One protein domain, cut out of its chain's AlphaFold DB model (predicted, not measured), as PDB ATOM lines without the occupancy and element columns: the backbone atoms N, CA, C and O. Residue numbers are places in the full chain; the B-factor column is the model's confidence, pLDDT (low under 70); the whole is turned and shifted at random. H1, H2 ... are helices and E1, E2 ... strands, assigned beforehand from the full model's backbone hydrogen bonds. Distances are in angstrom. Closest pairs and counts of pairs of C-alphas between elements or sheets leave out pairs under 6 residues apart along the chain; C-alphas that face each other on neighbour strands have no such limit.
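This is residues 2 to 104 of the 106 residues of an uncharacterized protein of Snodgrassella alvi wkB2 (UniProt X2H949). A strongly twisted sheet of five strands forms a wall, with one helix, H1, packed on one of its faces. Long loops at opposite ends of the strands, residues 41 to 52 and 63 to 74, draw out the longest axis. The printed part has 103 residues, with H1 first and then E1 to E5; the sheet, in that order, is an antiparallel meander, each strand the neighbour of the one before. The class is mixed, helices and strands, though under half of the residues are in named elements. The whole is compact, with a radius of gyration of the C-alphas of 13.9 A and spans of 43 by 32 by 18 A.

Find C-alpha 53 at (142.697, 125.297, 128.569); from there E3, residues 53 to 62, runs 23.7 A and bends by 62 degrees at residue 56. E2 is residues 34 to 40 and E4 residues 75 to 81, each 19.1 A long. E1 is residues 28 to 31; E5, residues 86 to 88, ends at C-alpha 88, (138.852, 133.670, 134.549). H1, residues 2 to 13, begins at C-alpha 2, (127.590, 127.157, 134.991), and is 16.2 A long.

Look first at E2 and E3, a hairpin, where N 37 and O 59 are 2.8 A apart. Between E3 and E4, N 60 and O 76 are 2.8 A apart. At the edge strands, N 29 of E1 and O 36 of E2 are 2.8 A apart, and N 79 of E4 and O 87 of E5 2.7 A. H1 is on the sheet; its closest C-alphas to E2 are Leu 5 and Ile 38, 6.9 A, and to E3 Ile 9 and Cys 56, 7.3 A. In H1 every O i to N i+4 pair is within hydrogen-bond range. E1 and E4 are apart.

The farthest C-alphas, Gly 47 and Glu 66, are 45.2 A apart. The printed part has no cut. The links H1 to E1, E2 to E3 and E3 to E4 are long. The model's pLDDT is under 70 at residue 2, residues 21 to 25 and residues 46 to 47.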
ATOM      1  N   ALA A   2     126.354 127.670 135.608       61.34
ATOM      2  CA  ALA A   2     127.590 127.157 134.991       61.34
ATOM      3  C   ALA A   2     127.743 125.619 135.012       61.34
ATOM      4  O   ALA A   2     128.400 125.070 134.138       61.34
ATOM      5  N   GLY A   3     127.126 124.918 135.975       72.56
ATOM      6  CA  GLY A   3     127.214 123.452 136.074       72.56
ATOM      7  C   GLY A   3     126.629 122.706 134.869       72.56
ATOM      8  O   GLY A   3     127.290 121.825 134.338       72.56
ATOM      9  N   VAL A   4     125.440 123.105 134.397       79.44
ATOM     10  CA  VAL A   4     124.781 122.475 133.233       79.44
ATOM     11  C   VAL A   4     125.600 122.698 131.961       79.44
ATOM     12  O   VAL A   4     125.928 121.744 131.270       79.44
ATOM     13  N   LEU A   5     126.018 123.943 131.705       83.94
ATOM     14  CA  LEU A   5     126.831 124.268 130.529       83.94
ATOM     15  C   LEU A   5     128.193 123.564 130.556       83.94
ATOM     16  O   LEU A   5     128.677 123.113 129.526       83.94
ATOM     17  N   LYS A   6     128.809 123.433 131.737       84.69
ATOM     18  CA  LYS A   6     130.063 122.693 131.896       84.69
ATOM     19  C   LYS A   6     129.893 121.220 131.518       84.69
ATOM     20  O   LYS A   6     130.743 120.708 130.801       84.69
ATOM     21  N   LEU A   7     128.826 120.558 131.975       86.25
ATOM     22  CA  LEU A   7     128.549 119.164 131.607       86.25
ATOM     23  C   LEU A   7     128.447 119.005 130.086       86.25
ATOM     24  O   LEU A   7     129.119 118.152 129.522       86.25
ATOM     25  N   GLN A   8     127.722 119.901 129.419       87.12
ATOM     26  CA  GLN A   8     127.582 119.854 127.964       87.12
ATOM     27  C   GLN A   8     128.884 120.116 127.219       87.12
ATOM     28  O   GLN A   8     129.139 119.481 126.201       87.12
ATOM     29  N   ILE A   9     129.732 121.022 127.710       88.19
ATOM     30  CA  ILE A   9     131.070 121.200 127.136       88.19
ATOM     31  C   ILE A   9     131.845 119.882 127.218       88.19
ATOM     32  O   ILE A   9     132.457 119.487 126.235       88.19
ATOM     33  N   PHE A  10     131.794 119.169 128.344       86.56
ATOM     34  CA  PHE A  10     132.477 117.880 128.477       86.56
ATOM     35  C   PHE A  10     131.927 116.801 127.550       86.56
ATOM     36  O   PHE A  10     132.711 116.057 126.965       86.56
ATOM     37  N   GLU A  11     130.609 116.742 127.376       87.38
ATOM     38  CA  GLU A  11     129.990 115.810 126.435       87.38
ATOM     39  C   GLU A  11     130.424 116.105 124.995       87.38
ATOM     40  O   GLU A  11     130.850 115.190 124.291       87.38
ATOM     41  N   ASN A  12     130.400 117.378 124.585       88.06
ATOM     42  CA  ASN A  12     130.769 117.812 123.235       88.06
ATOM     43  C   ASN A  12     132.275 117.709 122.959       88.06
ATOM     44  O   ASN A  12     132.682 117.415 121.835       88.06
ATOM     45  N   LEU A  13     133.114 117.870 123.985       87.94
ATOM     46  CA  LEU A  13     134.562 117.728 123.855       87.94
ATOM     47  C   LEU A  13     134.985 116.315 123.431       87.94
ATOM     48  O   LEU A  13     136.056 116.173 122.841       87.94
ATOM     49  N   GLN A  14     134.149 115.292 123.646       83.75
ATOM     50  CA  GLN A  14     134.368 113.950 123.086       83.75
ATOM     51  C   GLN A  14     134.362 113.952 121.549       83.75
ATOM     52  O   GLN A  14     135.072 113.167 120.931       83.75
ATOM     53  N   ASN A  15     133.618 114.878 120.938       86.06
ATOM     54  CA  ASN A  15     133.568 115.102 119.493       86.06
ATOM     55  C   ASN A  15     134.519 116.222 119.040       86.06
ATOM     56  O   ASN A  15     134.432 116.690 117.906       86.06
ATOM     57  N   ASN A  16     135.421 116.675 119.919       86.00
ATOM     58  CA  ASN A  16     136.334 117.790 119.677       86.00
ATOM     59  C   ASN A  16     135.610 119.092 119.267       86.00
ATOM     60  O   ASN A  16     136.101 119.859 118.437       86.00
ATOM     61  N   THR A  17     134.444 119.360 119.863       89.06
ATOM     62  CA  THR A  17     133.707 120.626 119.738       89.06
ATOM     63  C   THR A  17     133.348 121.170 121.123       89.06
ATOM     64  O   THR A  17     133.296 120.434 122.105       89.06
ATOM     65  N   CYS A  18     133.142 122.484 121.249       88.62
ATOM     66  CA  CYS A  18     132.737 123.083 122.532       88.62
ATOM     67  C   CYS A  18     131.228 123.028 122.754       88.62
ATOM     68  O   CYS A  18     130.755 122.959 123.887       88.62
ATOM     69  N   PHE A  19     130.481 123.082 121.663       86.62
ATOM     70  CA  PHE A  19     129.040 122.977 121.607       86.62
ATOM     71  C   PHE A  19     128.686 122.334 120.271       86.62
ATOM     72  O   PHE A  19     129.411 122.488 119.286       86.62
ATOM     73  N   ASP A  20     127.575 121.620 120.252       80.25
ATOM     74  CA  ASP A  20     126.979 121.103 119.033       80.25
ATOM     75  C   ASP A  20     125.908 122.093 118.532       80.25
ATOM     76  O   ASP A  20     125.287 122.813 119.318       80.25
ATOM     77  N   SER A  21     125.736 122.206 117.213       68.25
ATOM     78  CA  SER A  21     124.764 123.125 116.595       68.25
ATOM     79  C   SER A  21     123.398 122.479 116.338       68.25
ATOM     80  O   SER A  21     122.553 123.071 115.668       68.25
ATOM     81  N   GLY A  22     123.185 121.254 116.816       67.62
ATOM     82  CA  GLY A  22     121.945 120.508 116.690       67.62
ATOM     83  C   GLY A  22     120.821 121.044 117.577       67.62
ATOM     84  O   GLY A  22     121.020 121.783 118.541       67.62
ATOM     85  N   THR A  23     119.600 120.628 117.254       57.09
ATOM     86  CA  THR A  23     118.340 121.182 117.777       57.09
ATOM     87  C   THR A  23     118.134 121.005 119.289       57.09
ATOM     88  O   THR A  23     117.292 121.686 119.866       57.09
ATOM     89  N   ASN A  24     118.905 120.125 119.942       60.72
ATOM     90  CA  ASN A  24     118.818 119.836 121.383       60.72
ATOM     91  C   ASN A  24     120.021 120.355 122.193       60.72
ATOM     92  O   ASN A  24     120.115 120.100 123.395       60.72
ATOM     93  N   SER A  25     120.943 121.085 121.563       66.69
ATOM     94  CA  SER A  25     122.125 121.605 122.243       66.69
ATOM     95  C   SER A  25     121.808 122.884 123.006       66.69
ATOM     96  O   SER A  25     121.452 123.921 122.445       66.69
ATOM     97  N   VAL A  26     121.975 122.831 124.326       72.56
ATOM     98  CA  VAL A  26     121.852 124.023 125.167       72.56
ATOM     99  C   VAL A  26     123.173 124.784 125.099       72.56
ATOM    100  O   VAL A  26     124.110 124.549 125.852       72.56
ATOM    101  N   VAL A  27     123.243 125.734 124.172       84.31
ATOM    102  CA  VAL A  27     124.415 126.612 124.016       84.31
ATOM    103  C   VAL A  27     124.336 127.813 124.958       84.31
ATOM    104  O   VAL A  27     125.348 128.440 125.260       84.31
ATOM    105  N   SER A  28     123.143 128.144 125.463       89.12
ATOM    106  CA  SER A  28     122.943 129.280 126.358       89.12
ATOM    107  C   SER A  28     121.939 129.011 127.475       89.12
ATOM    108  O   SER A  28     121.031 128.193 127.356       89.12
ATOM    109  N   GLN A  29     122.128 129.714 128.587       90.44
ATOM    110  CA  GLN A  29     121.298 129.662 129.782       90.44
ATOM    111  C   GLN A  29     121.083 131.082 130.301       90.44
ATOM    112  O   GLN A  29     121.998 131.720 130.833       90.44
ATOM    113  N   THR A  30     119.858 131.580 130.160       91.44
ATOM    114  CA  THR A  30     119.453 132.888 130.681       91.44
ATOM    115  C   THR A  30     118.904 132.737 132.090       91.44
ATOM    116  O   THR A  30     118.073 131.877 132.360       91.44
ATOM    117  N   GLY A  31     119.355 133.593 132.998       90.56
ATOM    118  CA  GLY A  31     118.807 133.694 134.346       90.56
ATOM    119  C   GLY A  31     118.477 135.126 134.715       90.56
ATOM    120  O   GLY A  31     118.516 136.039 133.888       90.56
ATOM    121  N   LYS A  32     118.179 135.327 136.001       92.06
ATOM    122  CA  LYS A  32     117.705 136.614 136.520       92.06
ATOM    123  C   LYS A  32     118.625 137.785 136.158       92.06
ATOM    124  O   LYS A  32     118.125 138.812 135.713       92.06
ATOM    125  N   TYR A  33     119.940 137.609 136.291       93.94
ATOM    126  CA  TYR A  33     120.922 138.700 136.194       93.94
ATOM    127  C   TYR A  33     121.701 138.754 134.873       93.94
ATOM    128  O   TYR A  33     122.509 139.660 134.675       93.94
ATOM    129  N   GLY A  34     121.478 137.813 133.955       94.50
ATOM    130  CA  GLY A  34     122.293 137.705 132.749       94.50
ATOM    131  C   GLY A  34     122.180 136.359 132.054       94.50
ATOM    132  O   GLY A  34     121.481 135.456 132.526       94.50
ATOM    133  N   THR A  35     122.908 136.235 130.954       94.81
ATOM    134  CA  THR A  35     122.916 135.053 130.089       94.81
ATOM    135  C   THR A  35     124.315 134.466 130.036       94.81
ATOM    136  O   THR A  35     125.278 135.180 129.763       94.81
ATOM    137  N   ALA A  36     124.419 133.169 130.319       94.31
ATOM    138  CA  ALA A  36     125.621 132.377 130.102       94.31
ATOM    139  C   ALA A  36     125.546 131.710 128.726       94.31
ATOM    140  O   ALA A  36     124.509 131.139 128.402       94.31
ATOM    141  N   THR A  37     126.633 131.724 127.965       93.19
ATOM    142  CA  THR A  37     126.713 131.118 126.633       93.19
ATOM    143  C   THR A  37     128.030 130.366 126.488       93.19
ATOM    144  O   THR A  37     129.074 130.869 126.906       93.19
ATOM    145  N   ILE A  38     127.984 129.168 125.913       92.75
ATOM    146  CA  ILE A  38     129.170 128.399 125.533       92.75
ATOM    147  C   ILE A  38     129.781 129.036 124.283       92.75
ATOM    148  O   ILE A  38     129.068 129.408 123.354       92.75
ATOM    149  N   GLY A  39     131.102 129.161 124.255       91.44
ATOM    150  CA  GLY A  39     131.839 129.640 123.094       91.44
ATOM    151  C   GLY A  39     133.229 129.023 123.001       91.44
ATOM    152  O   GLY A  39     133.550 128.047 123.682       91.44
ATOM    153  N   GLY A  40     134.072 129.638 122.177       89.81
ATOM    154  CA  GLY A  40     135.417 129.148 121.890       89.81
ATOM    155  C   GLY A  40     135.438 127.993 120.888       89.81
ATOM    156  O   GLY A  40     134.408 127.588 120.345       89.81
ATOM    157  N   ASN A  41     136.638 127.478 120.647       89.62
ATOM    158  CA  ASN A  41     136.904 126.388 119.718       89.62
ATOM    159  C   ASN A  41     137.735 125.338 120.440       89.62
ATOM    160  O   ASN A  41     138.774 125.659 121.018       89.62
ATOM    161  N   ALA A  42     137.275 124.089 120.411       89.44
ATOM    162  CA  ALA A  42     137.958 123.010 121.098       89.44
ATOM    163  C   ALA A  42     139.346 122.808 120.479       89.44
ATOM    164  O   ALA A  42     139.506 122.679 119.266       89.44
ATOM    165  N   SER A  43     140.355 122.811 121.337       84.56
ATOM    166  CA  SER A  43     141.746 122.582 120.980       84.56
ATOM    167  C   SER A  43     142.380 121.785 122.109       84.56
ATOM    168  O   SER A  43     143.026 122.320 123.011       84.56
ATOM    169  N   ILE A  44     142.118 120.478 122.107       78.44
ATOM    170  CA  ILE A  44     142.691 119.567 123.092       78.44
ATOM    171  C   ILE A  44     143.861 118.834 122.450       78.44
ATOM    172  O   ILE A  44     143.686 117.996 121.575       78.44
ATOM    173  N   SER A  45     145.069 119.129 122.927       73.88
ATOM    174  CA  SER A  45     146.265 118.372 122.564       73.88
ATOM    175  C   SER A  45     146.506 117.221 123.551       73.88
ATOM    176  O   SER A  45     146.348 117.369 124.778       73.88
ATOM    177  N   SER A  46     146.875 116.055 123.015       68.00
ATOM    178  CA  SER A  46     147.344 114.898 123.777       68.00
ATOM    179  C   SER A  46     148.646 115.258 124.509       68.00
ATOM    180  O   SER A  46     149.550 115.861 123.944       68.00
ATOM    181  N   GLY A  47     148.721 114.959 125.811       69.12
ATOM    182  CA  GLY A  47     149.874 115.312 126.660       69.12
ATOM    183  C   GLY A  47     149.824 116.695 127.329       69.12
ATOM    184  O   GLY A  47     150.641 116.970 128.203       69.12
ATOM    185  N   ALA A  48     148.850 117.554 127.001       76.69
ATOM    186  CA  ALA A  48     148.681 118.831 127.704       76.69
ATOM    187  C   ALA A  48     148.240 118.630 129.169       76.69
ATOM    188  O   ALA A  48     147.386 117.777 129.441       76.69
ATOM    189  N   SER A  49     148.793 119.449 130.074       85.56
ATOM    190  CA  SER A  49     148.541 119.438 131.524       85.56
ATOM    191  C   SER A  49     147.050 119.512 131.873       85.56
ATOM    192  O   SER A  49     146.248 120.095 131.146       85.56
ATOM    193  N   ALA A  50     146.672 118.979 133.037       83.56
ATOM    194  CA  ALA A  50     145.308 119.063 133.565       83.56
ATOM    195  C   ALA A  50     144.799 120.515 133.713       83.56
ATOM    196  O   ALA A  50     143.594 120.756 133.632       83.56
ATOM    197  N   ASN A  51     145.717 121.476 133.878       86.38
ATOM    198  CA  ASN A  51     145.419 122.909 133.991       86.38
ATOM    199  C   ASN A  51     145.495 123.657 132.649       86.38
ATOM    200  O   ASN A  51     145.367 124.881 132.606       86.38
ATOM    201  N   SER A  52     145.729 122.945 131.546       89.12
ATOM    202  CA  SER A  52     145.652 123.528 130.212       89.12
ATOM    203  C   SER A  52     144.198 123.826 129.852       89.12
ATOM    204  O   SER A  52     143.281 123.081 130.210       89.12
ATOM    205  N   VAL A  53     143.999 124.927 129.132       90.69
ATOM    206  CA  VAL A  53     142.697 125.297 128.569       90.69
ATOM    207  C   VAL A  53     142.274 124.267 127.522       90.69
ATOM    208  O   VAL A  53     143.113 123.742 126.795       90.69
ATOM    209  N   THR A  54     140.978 123.980 127.436       91.38
ATOM    210  CA  THR A  54     140.418 123.117 126.381       91.38
ATOM    211  C   THR A  54     140.152 123.876 125.082       91.38
ATOM    212  O   THR A  54     139.804 123.263 124.079       91.38
ATOM    213  N   GLY A  55     140.260 125.209 125.110       91.88
ATOM    214  CA  GLY A  55     139.812 126.108 124.044       91.88
ATOM    215  C   GLY A  55     138.324 126.477 124.130       91.88
ATOM    216  O   GLY A  55     137.886 127.430 123.484       91.88
ATOM    217  N   CYS A  56     137.555 125.797 124.986       93.31
ATOM    218  CA  CYS A  56     136.162 126.133 125.252       93.31
ATOM    219  C   CYS A  56     136.030 127.181 126.349       93.31
ATOM    220  O   CYS A  56     136.744 127.157 127.356       93.31
ATOM    221  N   THR A  57     135.067 128.080 126.172       94.44
ATOM    222  CA  THR A  57     134.785 129.160 127.116       94.44
ATOM    223  C   THR A  57     133.314 129.185 127.501       94.44
ATOM    224  O   THR A  57     132.442 128.747 126.751       94.44
ATOM    225  N   ILE A  58     133.026 129.730 128.681       93.94
ATOM    226  CA  ILE A  58     131.680 130.136 129.076       93.94
ATOM    227  C   ILE A  58     131.701 131.650 129.260       93.94
ATOM    228  O   ILE A  58     132.441 132.179 130.089       93.94
ATOM    229  N   THR A  59     130.867 132.348 128.497       95.00
ATOM    230  CA  THR A  59     130.703 133.798 128.577       95.00
ATOM    231  C   THR A  59     129.407 134.128 129.296       95.00
ATOM    232  O   THR A  59     128.332 133.760 128.839       95.00
ATOM    233  N   TYR A  60     129.493 134.850 130.408       95.31
ATOM    234  CA  TYR A  60     128.347 135.406 131.111       95.31
ATOM    235  C   TYR A  60     128.229 136.902 130.844       95.31
ATOM    236  O   TYR A  60     129.079 137.688 131.270       95.31
ATOM    237  N   LYS A  61     127.156 137.297 130.161       96.25
ATOM    238  CA  LYS A  61     126.797 138.697 129.932       96.25
ATOM    239  C   LYS A  61     125.771 139.129 130.970       96.25
ATOM    240  O   LYS A  61     124.650 138.618 130.989       96.25
ATOM    241  N   VAL A  62     126.151 140.081 131.818       96.12
ATOM    242  CA  VAL A  62     125.245 140.688 132.799       96.12
ATOM    243  C   VAL A  62     124.245 141.589 132.066       96.12
ATOM    244  O   VAL A  62     124.608 142.266 131.101       96.12
ATOM    245  N   LYS A  63     122.984 141.603 132.516       96.31
ATOM    246  CA  LYS A  63     121.947 142.501 131.983       96.31
ATOM    247  C   LYS A  63     122.344 143.979 132.120       96.31
ATOM    248  O   LYS A  63     123.230 144.344 132.893       96.31
ATOM    249  N   SER A  64     121.675 144.837 131.357       94.00
ATOM    250  CA  SER A  64     121.807 146.294 131.463       94.00
ATOM    251  C   SER A  64     120.980 146.872 132.613       94.00
ATOM    252  O   SER A  64     121.393 147.848 133.233       94.00
ATOM    253  N   THR A  65     119.827 146.269 132.898       93.62
ATOM    254  CA  THR A  65     118.841 146.717 133.886       93.62
ATOM    255  C   THR A  65     118.593 145.645 134.947       93.62
ATOM    256  O   THR A  65     118.985 144.489 134.780       93.62
ATOM    257  N   GLU A  66     117.965 146.039 136.062       92.44
ATOM    258  CA  GLU A  66     117.610 145.145 137.185       92.44
ATOM    259  C   GLU A  66     118.810 144.422 137.830       92.44
ATOM    260  O   GLU A  66     118.687 143.373 138.468       92.44
ATOM    261  N   VAL A  67     119.994 145.005 137.670       94.06
ATOM    262  CA  VAL A  67     121.266 144.553 138.237       94.06
ATOM    263  C   VAL A  67     121.971 145.736 138.891       94.06
ATOM    264  O   VAL A  67     121.653 146.895 138.627       94.06
ATOM    265  N   SER A  68     122.965 145.460 139.734       94.12
ATOM    266  CA  SER A  68     123.808 146.525 140.280       94.12
ATOM    267  C   SER A  68     124.537 147.268 139.157       94.12
ATOM    268  O   SER A  68     125.180 146.645 138.308       94.12
ATOM    269  N   ALA A  69     124.514 148.602 139.208       93.19
ATOM    270  CA  ALA A  69     125.231 149.468 138.270       93.19
ATOM    271  C   ALA A  69     126.735 149.145 138.187       93.19
ATOM    272  O   ALA A  69     127.361 149.348 137.151       93.19
ATOM    273  N   ALA A  70     127.314 148.577 139.250       92.69
ATOM    274  CA  ALA A  70     128.722 148.200 139.282       92.69
ATOM    275  C   ALA A  70     129.086 147.031 138.342       92.69
ATOM    276  O   ALA A  70     130.256 146.873 137.989       92.69
ATOM    277  N   ILE A  71     128.105 146.211 137.949       94.69
ATOM    278  CA  ILE A  71     128.294 145.043 137.075       94.69
ATOM    279  C   ILE A  71     127.415 145.077 135.819       94.69
ATOM    280  O   ILE A  71     127.536 144.190 134.977       94.69
ATOM    281  N   ALA A  72     126.554 146.086 135.671       96.06
ATOM    282  CA  ALA A  72     125.684 146.244 134.510       96.06
ATOM    283  C   ALA A  72     126.490 146.250 133.201       96.06
ATOM    284  O   ALA A  72     127.538 146.896 133.104       96.06
ATOM    285  N   ASN A  73     126.007 145.509 132.196       94.62
ATOM    286  CA  ASN A  73     126.666 145.311 130.896       94.62
ATOM    287  C   ASN A  73     128.096 144.737 130.954       94.62
ATOM    288  O   ASN A  73     128.807 144.752 129.946       94.62
ATOM    289  N   LYS A  74     128.555 144.237 132.107       96.81
ATOM    290  CA  LYS A  74     129.867 143.595 132.209       96.81
ATOM    291  C   LYS A  74     129.809 142.154 131.719       96.81
ATOM    292  O   LYS A  74     128.760 141.511 131.694       96.81
ATOM    293  N   ILE A  75     130.977 141.663 131.332       96.31
ATOM    294  CA  ILE A  75     131.170 140.330 130.780       96.31
ATOM    295  C   ILE A  75     132.165 139.588 131.668       96.31
ATOM    296  O   ILE A  75     133.235 140.110 131.990       96.31
ATOM    297  N   LEU A  76     131.805 138.369 132.056       95.69
ATOM    298  CA  LEU A  76     132.707 137.398 132.661       95.69
ATOM    299  C   LEU A  76     132.939 136.278 131.653       95.69
ATOM    300  O   LEU A  76     132.000 135.573 131.303       95.69
ATOM    301  N   VAL A  77     134.176 136.105 131.212       95.50
ATOM    302  CA  VAL A  77     134.589 134.974 130.381       95.50
ATOM    303  C   VAL A  77     135.403 134.034 131.257       95.50
ATOM    304  O   VAL A  77     136.341 134.468 131.932       95.50
ATOM    305  N   VAL A  78     135.049 132.754 131.268       94.69
ATOM    306  CA  VAL A  78     135.844 131.713 131.926       94.69
ATOM    307  C   VAL A  78     136.277 130.659 130.920       94.69
ATOM    308  O   VAL A  78     135.471 130.194 130.116       94.69
ATOM    309  N   ASP A  79     137.550 130.289 130.979       94.00
ATOM    310  CA  ASP A  79     138.102 129.139 130.281       94.00
ATOM    311  C   ASP A  79     137.686 127.862 131.002       94.00
ATOM    312  O   ASP A  79     137.724 127.792 132.237       94.00
ATOM    313  N   VAL A  80     137.341 126.838 130.228       92.25
ATOM    314  CA  VAL A  80     137.216 125.477 130.739       92.25
ATOM    315  C   VAL A  80     138.583 124.811 130.645       92.25
ATOM    316  O   VAL A  80     139.208 124.780 129.586       92.25
ATOM    317  N   LEU A  81     139.076 124.306 131.769       91.50
ATOM    318  CA  LEU A  81     140.335 123.567 131.829       91.50
ATOM    319  C   LEU A  81     140.090 122.068 131.622       91.50
ATOM    320  O   LEU A  81     138.969 121.587 131.792       91.50
ATOM    321  N   LYS A  82     141.136 121.305 131.285       88.81
ATOM    322  CA  LYS A  82     141.024 119.850 131.051       88.81
ATOM    323  C   LYS A  82     140.533 119.075 132.281       88.81
ATOM    324  O   LYS A  82     139.814 118.096 132.129       88.81
ATOM    325  N   ASN A  83     140.851 119.534 133.492       87.19
ATOM    326  CA  ASN A  83     140.295 119.000 134.748       87.19
ATOM    327  C   ASN A  83     138.847 119.456 135.041       87.19
ATOM    328  O   ASN A  83     138.291 119.144 136.092       87.19
ATOM    329  N   GLY A  84     138.246 120.251 134.156       86.50
ATOM    330  CA  GLY A  84     136.917 120.836 134.310       86.50
ATOM    331  C   GLY A  84     136.834 122.025 135.238       86.50
ATOM    332  O   GLY A  84     135.755 122.594 135.397       86.50
ATOM    333  N   SER A  85     137.931 122.459 135.834       89.94
ATOM    334  CA  SER A  85     137.940 123.728 136.544       89.94
ATOM    335  C   SER A  85     137.657 124.887 135.589       89.94
ATOM    336  O   SER A  85     137.892 124.805 134.382       89.94
ATOM    337  N   LEU A  86     137.111 125.964 136.147       92.19
ATOM    338  CA  LEU A  86     136.823 127.190 135.415       92.19
ATOM    339  C   LEU A  86     137.810 128.255 135.868       92.19
ATOM    340  O   LEU A  86     137.909 128.521 137.066       92.19
ATOM    341  N   ARG A  87     138.502 128.881 134.921       93.31
ATOM    342  CA  ARG A  87     139.449 129.961 135.209       93.31
ATOM    343  C   ARG A  87     139.024 131.229 134.501       93.31
ATOM    344  O   ARG A  87     138.618 131.183 133.349       93.31
ATOM    345  N   LYS A  88     139.128 132.375 135.167       94.44
ATOM    346  CA  LYS A  88     138.852 133.670 134.549       94.44
ATOM    347  C   LYS A  88     139.771 133.883 133.340       94.44
ATOM    348  O   LYS A  88     140.991 133.832 133.468       94.44
ATOM    349  N   ASN A  89     139.166 134.209 132.205       94.00
ATOM    350  CA  ASN A  89     139.856 134.619 130.991       94.00
ATOM    351  C   ASN A  89     140.062 136.151 130.976       94.00
ATOM    352  O   ASN A  89     139.251 136.914 131.525       94.00
ATOM    353  N   SER A  90     141.139 136.612 130.337       92.62
ATOM    354  CA  SER A  90     141.501 138.032 130.217       92.62
ATOM    355  C   SER A  90     140.466 138.884 129.470       92.62
ATOM    356  O   SER A  90     140.371 140.076 129.745       92.62
ATOM    357  N   ALA A  91     139.635 138.286 128.608       93.88
ATOM    358  CA  ALA A  91     138.541 138.954 127.896       93.88
ATOM    359  C   ALA A  91     137.389 139.421 128.813       93.88
ATOM    360  O   ALA A  91     136.474 140.122 128.378       93.88
ATOM    361  N   SER A  92     137.407 139.042 130.094       94.69
ATOM    362  CA  SER A  92     136.422 139.500 131.076       94.69
ATOM    363  C   SER A  92     136.556 140.997 131.365       94.69
ATOM    364  O   SER A  92     137.607 141.465 131.796       94.69
ATOM    365  N   THR A  93     135.449 141.732 131.271       96.12
ATOM    366  CA  THR A  93     135.382 143.173 131.578       96.12
ATOM    367  C   THR A  93     134.908 143.472 133.002       96.12
ATOM    368  O   THR A  93     134.978 144.615 133.461       96.12
ATOM    369  N   ILE A  94     134.399 142.465 133.716       93.31
ATOM    370  CA  ILE A  94     133.977 142.598 135.110       93.31
ATOM    371  C   ILE A  94     135.194 142.689 136.053       93.31
ATOM    372  O   ILE A  94     136.206 142.005 135.876       93.31
ATOM    373  N   ASN A  95     135.100 143.541 137.079       92.81
ATOM    374  CA  ASN A  95     136.164 143.704 138.072       92.81
ATOM    375  C   ASN A  95     136.287 142.450 138.959       92.81
ATOM    376  O   ASN A  95     135.273 141.912 139.402       92.81
ATOM    377  N   ASN A  96     137.521 142.039 139.276       92.50
ATOM    378  CA  ASN A  96     137.826 140.876 140.118       92.50
ATOM    379  C   ASN A  96     137.089 140.868 141.461       92.50
ATOM    380  O   ASN A  96     136.729 139.792 141.925       92.50
ATOM    381  N   LYS A  97     136.805 142.032 142.061       92.31
ATOM    382  CA  LYS A  97     136.055 142.102 143.329       92.31
ATOM    383  C   LYS A  97     134.630 141.542 143.242       92.31
ATOM    384  O   LYS A  97     134.044 141.229 144.269       92.31
ATOM    385  N   TYR A  98     134.077 141.436 142.032       92.56
ATOM    386  CA  TYR A  98     132.740 140.898 141.768       92.56
ATOM    387  C   TYR A  98     132.765 139.480 141.185       92.56
ATOM    388  O   TYR A  98     131.712 138.922 140.888       92.56
ATOM    389  N   ILE A  99     133.950 138.898 140.997       91.31
ATOM    390  CA  ILE A  99     134.108 137.540 140.480       91.31
ATOM    391  C   ILE A  99     134.270 136.591 141.673       91.31
ATOM    392  O   ILE A  99     135.075 136.872 142.563       91.31
ATOM    393  N   PRO A 100     133.564 135.447 141.705       90.19
ATOM    394  CA  PRO A 100     133.817 134.411 142.698       90.19
ATOM    395  C   PRO A 100     135.296 134.007 142.715       90.19
ATOM    396  O   PRO A 100     135.866 133.684 141.672       90.19
ATOM    397  N   ARG A 101     135.918 133.978 143.903       89.38
ATOM    398  CA  ARG A 101     137.362 133.695 144.047       89.38
ATOM    399  C   ARG A 101     137.786 132.359 143.437       89.38
ATOM    400  O   ARG A 101     138.922 132.243 142.989       89.38
ATOM    401  N   ALA A 102     136.869 131.393 143.369       87.75
ATOM    402  CA  ALA A 102     137.089 130.103 142.723       87.75
ATOM    403  C   ALA A 102     137.577 130.235 141.270       87.75
ATOM    404  O   ALA A 102     138.339 129.397 140.824       87.75
ATOM    405  N   PHE A 103     137.205 131.290 140.541       89.06
ATOM    406  CA  PHE A 103     137.651 131.479 139.155       89.06
ATOM    407  C   PHE A 103     138.976 132.240 139.035       89.06
ATOM    408  O   PHE A 103     139.507 132.361 137.935       89.06
ATOM    409  N   LEU A 104     139.494 132.798 140.134       87.44
ATOM    410  CA  LEU A 104     140.682 133.658 140.130       87.44
ATOM    411  C   LEU A 104     141.966 132.920 140.530       87.44
ATOM    412  O   LEU A 104     143.040 133.346 140.121       87.44
TER     413      LEU A 104